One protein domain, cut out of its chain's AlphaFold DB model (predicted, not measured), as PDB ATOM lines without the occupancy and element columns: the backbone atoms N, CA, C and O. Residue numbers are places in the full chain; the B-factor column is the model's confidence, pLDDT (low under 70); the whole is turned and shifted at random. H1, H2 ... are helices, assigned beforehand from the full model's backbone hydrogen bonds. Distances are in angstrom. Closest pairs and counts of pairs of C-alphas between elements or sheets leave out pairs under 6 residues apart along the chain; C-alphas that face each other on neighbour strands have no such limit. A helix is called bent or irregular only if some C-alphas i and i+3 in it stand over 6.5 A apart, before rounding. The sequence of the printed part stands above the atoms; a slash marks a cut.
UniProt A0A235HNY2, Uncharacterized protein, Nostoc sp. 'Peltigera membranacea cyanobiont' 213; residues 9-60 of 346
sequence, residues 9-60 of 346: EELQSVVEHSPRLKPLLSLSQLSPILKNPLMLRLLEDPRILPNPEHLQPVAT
ATOM      1  N   GLU A   9      30.522   5.078 -45.195       86.38
ATOM      2  CA  GLU A   9      31.165   6.230 -44.564       86.38
ATOM      3  C   GLU A   9      30.298   6.827 -43.448       86.38
ATOM      4  O   GLU A   9      30.807   7.156 -42.374       86.38
ATOM      5  N   GLU A  10      28.988   6.946 -43.675       88.75
ATOM      6  CA  GLU A  10      28.043   7.420 -42.661       88.75
ATOM      7  C   GLU A  10      27.949   6.439 -41.488       88.75
ATOM      8  O   GLU A  10      28.019   6.854 -40.330       88.75
ATOM      9  N   LEU A  11      27.857   5.135 -41.772       87.50
ATOM     10  CA  LEU A  11      27.850   4.089 -40.752       87.50
ATOM     11  C   LEU A  11      29.142   4.118 -39.924       87.50
ATOM     12  O   LEU A  11      29.087   4.078 -38.693       87.50
ATOM     13  N   GLN A  12      30.296   4.260 -40.579       86.75
ATOM     14  CA  GLN A  12      31.585   4.383 -39.905       86.75
ATOM     15  C   GLN A  12      31.619   5.610 -38.979       86.75
ATOM     16  O   GLN A  12      32.055   5.494 -37.830       86.75
ATOM     17  N   SER A  13      31.083   6.751 -39.422       88.69
ATOM     18  CA  SER A  13      30.975   7.961 -38.598       88.69
ATOM     19  C   SER A  13      30.081   7.764 -37.367       88.69
ATOM     20  O   SER A  13      30.415   8.234 -36.273       88.69
ATOM     21  N   VAL A  14      28.972   7.025 -37.495       87.31
ATOM     22  CA  VAL A  14      28.112   6.685 -36.347       87.31
ATOM     23  C   VAL A  14      28.864   5.811 -35.342       87.31
ATOM     24  O   VAL A  14      28.807   6.070 -34.139       87.31
ATOM     25  N   VAL A  15      29.612   4.808 -35.807       86.94
ATOM     26  CA  VAL A  15      30.369   3.900 -34.928       86.94
ATOM     27  C   VAL A  15      31.515   4.603 -34.197       86.94
ATOM     28  O   VAL A  15      31.810   4.253 -33.053       86.94
ATOM     29  N   GLU A  16      32.129   5.623 -34.795       88.94
ATOM     30  CA  GLU A  16      33.115   6.469 -34.105       88.94
ATOM     31  C   GLU A  16      32.518   7.178 -32.881       88.94
ATOM     32  O   GLU A  16      33.182   7.292 -31.849       88.94
ATOM     33  N   HIS A  17      31.252   7.592 -32.966       88.69
ATOM     34  CA  HIS A  17      30.528   8.244 -31.871       88.69
ATOM     35  C   HIS A  17      29.844   7.252 -30.923       88.69
ATOM     36  O   HIS A  17      29.588   7.593 -29.768       88.69
ATOM     37  N   SER A  18      29.597   6.017 -31.374       86.81
ATOM     38  CA  SER A  18      29.021   4.937 -30.572       86.81
ATOM     39  C   SER A  18      29.867   3.657 -30.648       86.81
ATOM     40  O   SER A  18      29.512   2.690 -31.332       86.81
ATOM     41  N   PRO A  19      30.991   3.590 -29.900       85.50
ATOM     42  CA  PRO A  19      31.934   2.470 -29.976       85.50
ATOM     43  C   PRO A  19      31.334   1.098 -29.641       85.50
ATOM     44  O   PRO A  19      31.893   0.073 -30.029       85.50
ATOM     45  N   ARG A  20      30.189   1.057 -28.942       84.44
ATOM     46  CA  ARG A  20      29.456  -0.183 -28.627       84.44
ATOM     47  C   ARG A  20      28.965  -0.918 -29.874       84.44
ATOM     48  O   ARG A  20      28.776  -2.127 -29.808       84.44
ATOM     49  N   LEU A  21      28.769  -0.209 -30.984       85.19
ATOM     50  CA  LEU A  21      28.314  -0.782 -32.250       85.19
ATOM     51  C   LEU A  21      29.464  -1.401 -33.059       85.19
ATOM     52  O   LEU A  21      29.221  -2.181 -33.972       85.19
ATOM     53  N   LYS A  22      30.724  -1.111 -32.707       85.94
ATOM     54  CA  LYS A  22      31.906  -1.580 -33.445       85.94
ATOM     55  C   LYS A  22      31.975  -3.106 -33.621       85.94
ATOM     56  O   LYS A  22      32.304  -3.531 -34.725       85.94
ATOM     57  N   PRO A  23      31.642  -3.942 -32.615       84.69
ATOM     58  CA  PRO A  23      31.615  -5.394 -32.794       84.69
ATOM     59  C   PRO A  23      30.577  -5.877 -33.818       84.69
ATOM     60  O   PRO A  23      30.712  -6.981 -34.327       84.69
ATOM     61  N   LEU A  24      29.559  -5.069 -34.139       81.75
ATOM     62  CA  LEU A  24      28.518  -5.422 -35.112       81.75
ATOM     63  C   LEU A  24      28.992  -5.278 -36.556       81.75
ATOM     64  O   LEU A  24      28.514  -6.007 -37.419       81.75
ATOM     65  N   LEU A  25      29.945  -4.377 -36.819       81.69
ATOM     66  CA  LEU A  25      30.455  -4.129 -38.171       81.69
ATOM     67  C   LEU A  25      31.157  -5.352 -38.778       81.69
ATOM     68  O   LEU A  25      31.197  -5.496 -39.996       81.69
ATOM     69  N   SER A  26      31.709  -6.245 -37.951       79.88
ATOM     70  CA  SER A  26      32.359  -7.471 -38.431       79.88
ATOM     71  C   SER A  26      31.370  -8.578 -38.808       79.88
ATOM     72  O   SER A  26      31.776  -9.593 -39.376       79.88
ATOM     73  N   LEU A  27      30.080  -8.401 -38.507       79.06
ATOM     74  CA  LEU A  27      29.032  -9.381 -38.757       79.06
ATOM     75  C   LEU A  27      28.292  -9.021 -40.041       79.06
ATOM     76  O   LEU A  27      27.332  -8.249 -40.032       79.06
ATOM     77  N   SER A  28      28.728  -9.604 -41.157       75.31
ATOM     78  CA  SER A  28      28.169  -9.324 -42.485       75.31
ATOM     79  C   SER A  28      26.652  -9.527 -42.556       75.31
ATOM     80  O   SER A  28      25.967  -8.760 -43.232       75.31
ATOM     81  N   GLN A  29      26.107 -10.484 -41.795       74.50
ATOM     82  CA  GLN A  29      24.666 -10.738 -41.714       74.50
ATOM     83  C   GLN A  29      23.856  -9.567 -41.134       74.50
ATOM     84  O   GLN A  29      22.651  -9.501 -41.347       74.50
ATOM     85  N   LEU A  30      24.496  -8.645 -40.406       79.00
ATOM     86  CA  LEU A  30      23.843  -7.477 -39.813       79.00
ATOM     87  C   LEU A  30      23.861  -6.256 -40.725       79.00
ATOM     88  O   LEU A  30      23.173  -5.284 -40.422       79.00
ATOM     89  N   SER A  31      24.610  -6.285 -41.832       79.69
ATOM     90  CA  SER A  31      24.750  -5.132 -42.730       79.69
ATOM     91  C   SER A  31      23.398  -4.506 -43.123       79.69
ATOM     92  O   SER A  31      23.264  -3.288 -42.994       79.69
ATOM     93  N   PRO A  32      22.353  -5.285 -43.478       78.38
ATOM     94  CA  PRO A  32      21.047  -4.720 -43.834       78.38
ATOM     95  C   PRO A  32      20.347  -4.004 -42.668       78.38
ATOM     96  O   PRO A  32      19.641  -3.020 -42.875       78.38
ATOM     97  N   ILE A  33      20.572  -4.454 -41.430       82.44
ATOM     98  CA  ILE A  33      20.028  -3.817 -40.224       82.44
ATOM     99  C   ILE A  33      20.818  -2.554 -39.882       82.44
ATOM    100  O   ILE A  33      20.226  -1.521 -39.578       82.44
ATOM    101  N   LEU A  34      22.149  -2.614 -39.945       84.00
ATOM    102  CA  LEU A  34      23.029  -1.509 -39.553       84.00
ATOM    103  C   LEU A  34      22.894  -0.289 -40.471       84.00
ATOM    104  O   LEU A  34      23.096   0.837 -40.026       84.00
ATOM    105  N   LYS A  35      22.495  -0.502 -41.727       83.62
ATOM    106  CA  LYS A  35      22.228   0.572 -42.691       83.62
ATOM    107  C   LYS A  35      20.893   1.286 -42.476       83.62
ATOM    108  O   LYS A  35      20.679   2.346 -43.057       83.62
ATOM    109  N   ASN A  36      20.002   0.756 -41.636       86.19
ATOM    110  CA  ASN A  36      18.761   1.428 -41.265       86.19
ATOM    111  C   ASN A  36      18.988   2.303 -40.012       86.19
ATOM    112  O   ASN A  36      19.238   1.758 -38.933       86.19
ATOM    113  N   PRO A  37      18.847   3.644 -40.096       86.31
ATOM    114  CA  PRO A  37      19.155   4.541 -38.980       86.31
ATOM    115  C   PRO A  37      18.370   4.258 -37.693       86.31
ATOM    116  O   PRO A  37      18.913   4.386 -36.594       86.31
ATOM    117  N   LEU A  38      17.091   3.875 -37.801       86.31
ATOM    118  CA  LEU A  38      16.302   3.556 -36.615       86.31
ATOM    119  C   LEU A  38      16.747   2.229 -36.003       86.31
ATOM    120  O   LEU A  38      16.908   2.162 -34.786       86.31
ATOM    121  N   MET A  39      16.963   1.192 -36.815       87.56
ATOM    122  CA  MET A  39      17.447  -0.094 -36.302       87.56
ATOM    123  C   MET A  39      18.801   0.063 -35.615       87.56
ATOM    124  O   MET A  39      18.993  -0.449 -34.515       87.56
ATOM    125  N   LEU A  40      19.709   0.832 -36.218       87.06
ATOM    126  CA  LEU A  40      21.014   1.141 -35.644       87.06
ATOM    127  C   LEU A  40      20.875   1.832 -34.281       87.06
ATOM    128  O   LEU A  40      21.501   1.421 -33.306       87.06
ATOM    129  N   ARG A  41      19.981   2.823 -34.182       87.88
ATOM    130  CA  ARG A  41      19.662   3.496 -32.916       87.88
ATOM    131  C   ARG A  41      19.042   2.556 -31.878       87.88
ATOM    132  O   ARG A  41      19.287   2.724 -30.688       87.88
ATOM    133  N   LEU A  42      18.222   1.590 -32.291       89.19
ATOM    134  CA  LEU A  42      17.677   0.581 -31.379       89.19
ATOM    135  C   LEU A  42      18.775  -0.359 -30.873       89.19
ATOM    136  O   LEU A  42      18.800  -0.666 -29.688       89.19
ATOM    137  N   LEU A  43      19.706  -0.774 -31.736       86.94
ATOM    138  CA  LEU A  43      20.844  -1.617 -31.355       86.94
ATOM    139  C   LEU A  43      21.844  -0.903 -30.432       86.94
ATOM    140  O   LEU A  43      22.556  -1.567 -29.681       86.94
ATOM    141  N   GLU A  44      21.881   0.430 -30.448       87.12
ATOM    142  CA  GLU A  44      22.646   1.226 -29.483       87.12
ATOM    143  C   GLU A  44      22.067   1.142 -28.057       87.12
ATOM    144  O   GLU A  44      22.814   1.258 -27.082       87.12
ATOM    145  N   ASP A  45      20.758   0.898 -27.911       88.06
ATOM    146  CA  ASP A  45      20.114   0.765 -26.605       88.06
ATOM    147  C   ASP A  45      20.662  -0.471 -25.858       88.06
ATOM    148  O   ASP A  45      20.457  -1.610 -26.299       88.06
ATOM    149  N   PRO A  46      21.305  -0.303 -24.683       87.50
ATOM    150  CA  PRO A  46      21.859  -1.420 -23.917       87.50
ATOM    151  C   PRO A  46      20.819  -2.462 -23.486       87.50
ATOM    152  O   PRO A  46      21.185  -3.588 -23.157       87.50
ATOM    153  N   ARG A  47      19.526  -2.115 -23.467       89.19
ATOM    154  CA  ARG A  47      18.443  -3.075 -23.206       89.19
ATOM    155  C   ARG A  47      18.246  -4.021 -24.383       89.19
ATOM    156  O   ARG A  47      17.988  -5.200 -24.165       89.19
ATOM    157  N   ILE A  48      18.374  -3.527 -25.615       86.94
ATOM    158  CA  ILE A  48      18.305  -4.349 -26.829       86.94
ATOM    159  C   ILE A  48      19.558  -5.207 -26.920       86.94
ATOM    160  O   ILE A  48      19.453  -6.433 -27.009       86.94
ATOM    161  N   LEU A  49      20.727  -4.573 -26.800       81.88
ATOM    162  CA  LEU A  49      22.019  -5.231 -26.919       81.88
ATOM    163  C   LEU A  49      22.894  -5.029 -25.663       81.88
ATOM    164  O   LEU A  49      23.763  -4.148 -25.622       81.88
ATOM    165  N   PRO A  50      22.702  -5.864 -24.621       79.62
ATOM    166  CA  PRO A  50      23.443  -5.729 -23.368       79.62
ATOM    167  C   PRO A  50      24.933  -6.036 -23.542       79.62
ATOM    168  O   PRO A  50      25.765  -5.297 -23.010       79.62
ATOM    169  N   ASN A  51      25.263  -7.071 -24.327       77.56
ATOM    170  CA  ASN A  51      26.636  -7.445 -24.662       77.56
ATOM    171  C   ASN A  51      26.821  -7.608 -26.189       77.56
ATOM    172  O   ASN A  51      26.455  -8.651 -26.734       77.56
ATOM    173  N   PRO A  52      27.408  -6.607 -26.871       68.50
ATOM    174  CA  PRO A  52      27.719  -6.674 -28.299       68.50
ATOM    175  C   PRO A  52      28.762  -7.736 -28.682       68.50
ATOM    176  O   PRO A  52      28.848  -8.099 -29.846       68.50
ATOM    177  N   GLU A  53      29.557  -8.251 -27.741       67.31
ATOM    178  CA  GLU A  53      30.595  -9.258 -28.026       67.31
ATOM    179  C   GLU A  53      30.041 -10.694 -28.051       67.31
ATOM    180  O   GLU A  53      30.675 -11.610 -28.576       67.31
ATOM    181  N   HIS A  54      28.846 -10.908 -27.495       63.78
ATOM    182  CA  HIS A  54      28.179 -12.210 -27.403       63.78
ATOM    183  C   HIS A  54      26.764 -12.125 -27.971       63.78
ATOM    184  O   HIS A  54      25.764 -12.340 -27.282       63.78
ATOM    185  N   LEU A  55      26.694 -11.764 -29.250       61.38
ATOM    186  CA  LEU A  55      25.442 -11.641 -29.976       61.38
ATOM    187  C   LEU A  55      24.785 -13.006 -30.174       61.38
ATOM    188  O   LEU A  55      25.352 -13.910 -30.783       61.38
ATOM    189  N   GLN A  56      23.544 -13.117 -29.706       59.78
ATOM    190  CA  GLN A  56      22.591 -14.026 -30.335       59.78
ATOM    191  C   GLN A  56      22.277 -13.522 -31.753       59.78
ATOM    192  O   GLN A  56      22.467 -12.331 -32.021       59.78
ATOM    193  N   PRO A  57      21.819 -14.389 -32.673       60.06
ATOM    194  CA  PRO A  57      21.548 -13.991 -34.047       60.06
ATOM    195  C   PRO A  57      20.318 -13.076 -34.086       60.06
ATOM    196  O   PRO A  57      19.198 -13.545 -34.205       60.06
ATOM    197  N   VAL A  58      20.526 -11.769 -33.935       70.25
ATOM    198  CA  VAL A  58      19.538 -10.739 -34.273       70.25
ATOM    199  C   VAL A  58      19.942 -10.202 -35.633       70.25
ATOM    200  O   VAL A  58      20.614  -9.183 -35.724       70.25
ATOM    201  N   ALA A  59      19.629 -10.959 -36.676       77.44
ATOM    202  CA  ALA A  59      19.994 -10.682 -38.056       77.44
ATOM    203  C   ALA A  59      18.818 -10.189 -38.898       77.44
ATOM    204  O   ALA A  59      19.052  -9.708 -40.002       77.44
ATOM    205  N   THR A  60      17.582 -10.252 -38.396       88.75
ATOM    206  CA  THR A  60      16.386  -9.806 -39.132       88.75
ATOM    207  C   THR A  60      15.588  -8.740 -38.378       88.75
ATOM    208  O   THR A  60      15.691  -8.588 -37.158       88.75
TER     209      THR A  60
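Overview. This is residues 9 to 60 of the 346 residues of an uncharacterized protein of Nostoc sp. 'Peltigera membranacea cyanobiont' 213 (UniProt A0A235HNY2). Four short helices make a small rounded cluster, in which H1 and H4 run roughly the same way and H2 and H3 are set at steep angles to both, and a tail with no named element, residues 45 to 60, runs from the end of H4 over the side away from H1 and ends beside H3. H1 lies at one end of the longest axis and the tail at the other, with H2, H3 and H4 between them, and tight links turn the chain from each helix into the next. The printed part has 52 residues with four named helices, in the order H1, H2, H3, H4 along the chain, and no named strand. The class is all helix, with 30 of the 52 printed residues in the helices. The whole is compact, with a radius of gyration of the C-alphas of 9.8 A, and the C-alphas span 26 by 19 by 19 A.

Along the chain. H1, the longest helix, holds residues 9 to 17 and measures 12.9 A from its first C-alpha at (31.165, 6.230, -44.564) to its last at (30.528, 8.244, -31.871). H2 follows with residues 19 to 24 and is 10.0 A long from first to last C-alpha. It is irregular: C-alphas 20 and 23 are 7.0 A apart, against about 5 A in a regular helix. H3, residues 28 to 34, is 9.8 A long and also irregular, with C-alphas 29 and 32 at 7.3 A. H4, residues 37 to 44, is 10.6 A long and ends with C-alpha 44 at (22.646, 1.226, -29.483). After it, residues 45 to 60 hold no named element, and C-alpha 60 stands at (16.386, -9.806, -39.132).

Arrangement. H1 touches no helix. It is close to H2 but not clearly touching, with the closest C-alphas, those of Val 15 and Leu 21, 5.8 A apart; their lines stand at a steep tilt of 50 degrees, opposite ways. H1 is also close to H3 but not clearly touching, about perpendicular at 83 degrees, and their closest C-alphas, those of Leu 11 and Leu 34, are 7.5 A apart. H1 and H4 are near each other, with 7 pairs of C-alphas within 10 A but no pair within 8 A. H2 and H4 only just touch, with 3 pairs of C-alphas within 8 A. The closest are those of Leu 21 and Glu 44, 6.6 A apart, and the two helices are about perpendicular at 77 degrees. H3 and H4 touch only at the corner by their link, and only just, with 3 pairs of C-alphas within 8 A. Their closest C-alphas, those of Leu 34 and Leu 40, are 5.1 A apart, and they run opposite ways at a steep tilt of 67 degrees. H2 and H3 are close but not clearly touching, with the C-alphas of Leu 24 and Leu 30 the closest at 6.9 A; they run opposite ways at a steep tilt of 49 degrees. In H1 and H4 every O i to N i+4 pair is within hydrogen-bond range. In H2 0 of 2 such pairs are within range, beside 2 of 3 O i to N i+3 pairs, and in H3 1 of 3, beside 3 of 4 O i to N i+3 pairs.

Size, cuts and confidence. The two C-alphas farthest apart are those of Glu 9 and Arg 47, at 26.5 A, and the first and last printed C-alphas, those of Glu 9 and Thr 60, are 22.5 A apart. The printed part has no cut. The links from H1 to H2, H2 to H3 and H3 to H4 are tight, with 1, 3 and 2 residues between the helices. The C-alphas of residues 45 to 60 lie 8 to 13 A from the mean of the C-alphas. The mean pLDDT of the printed part is 81.8, and the model's confidence is low, under 70, at residues 52 to 57.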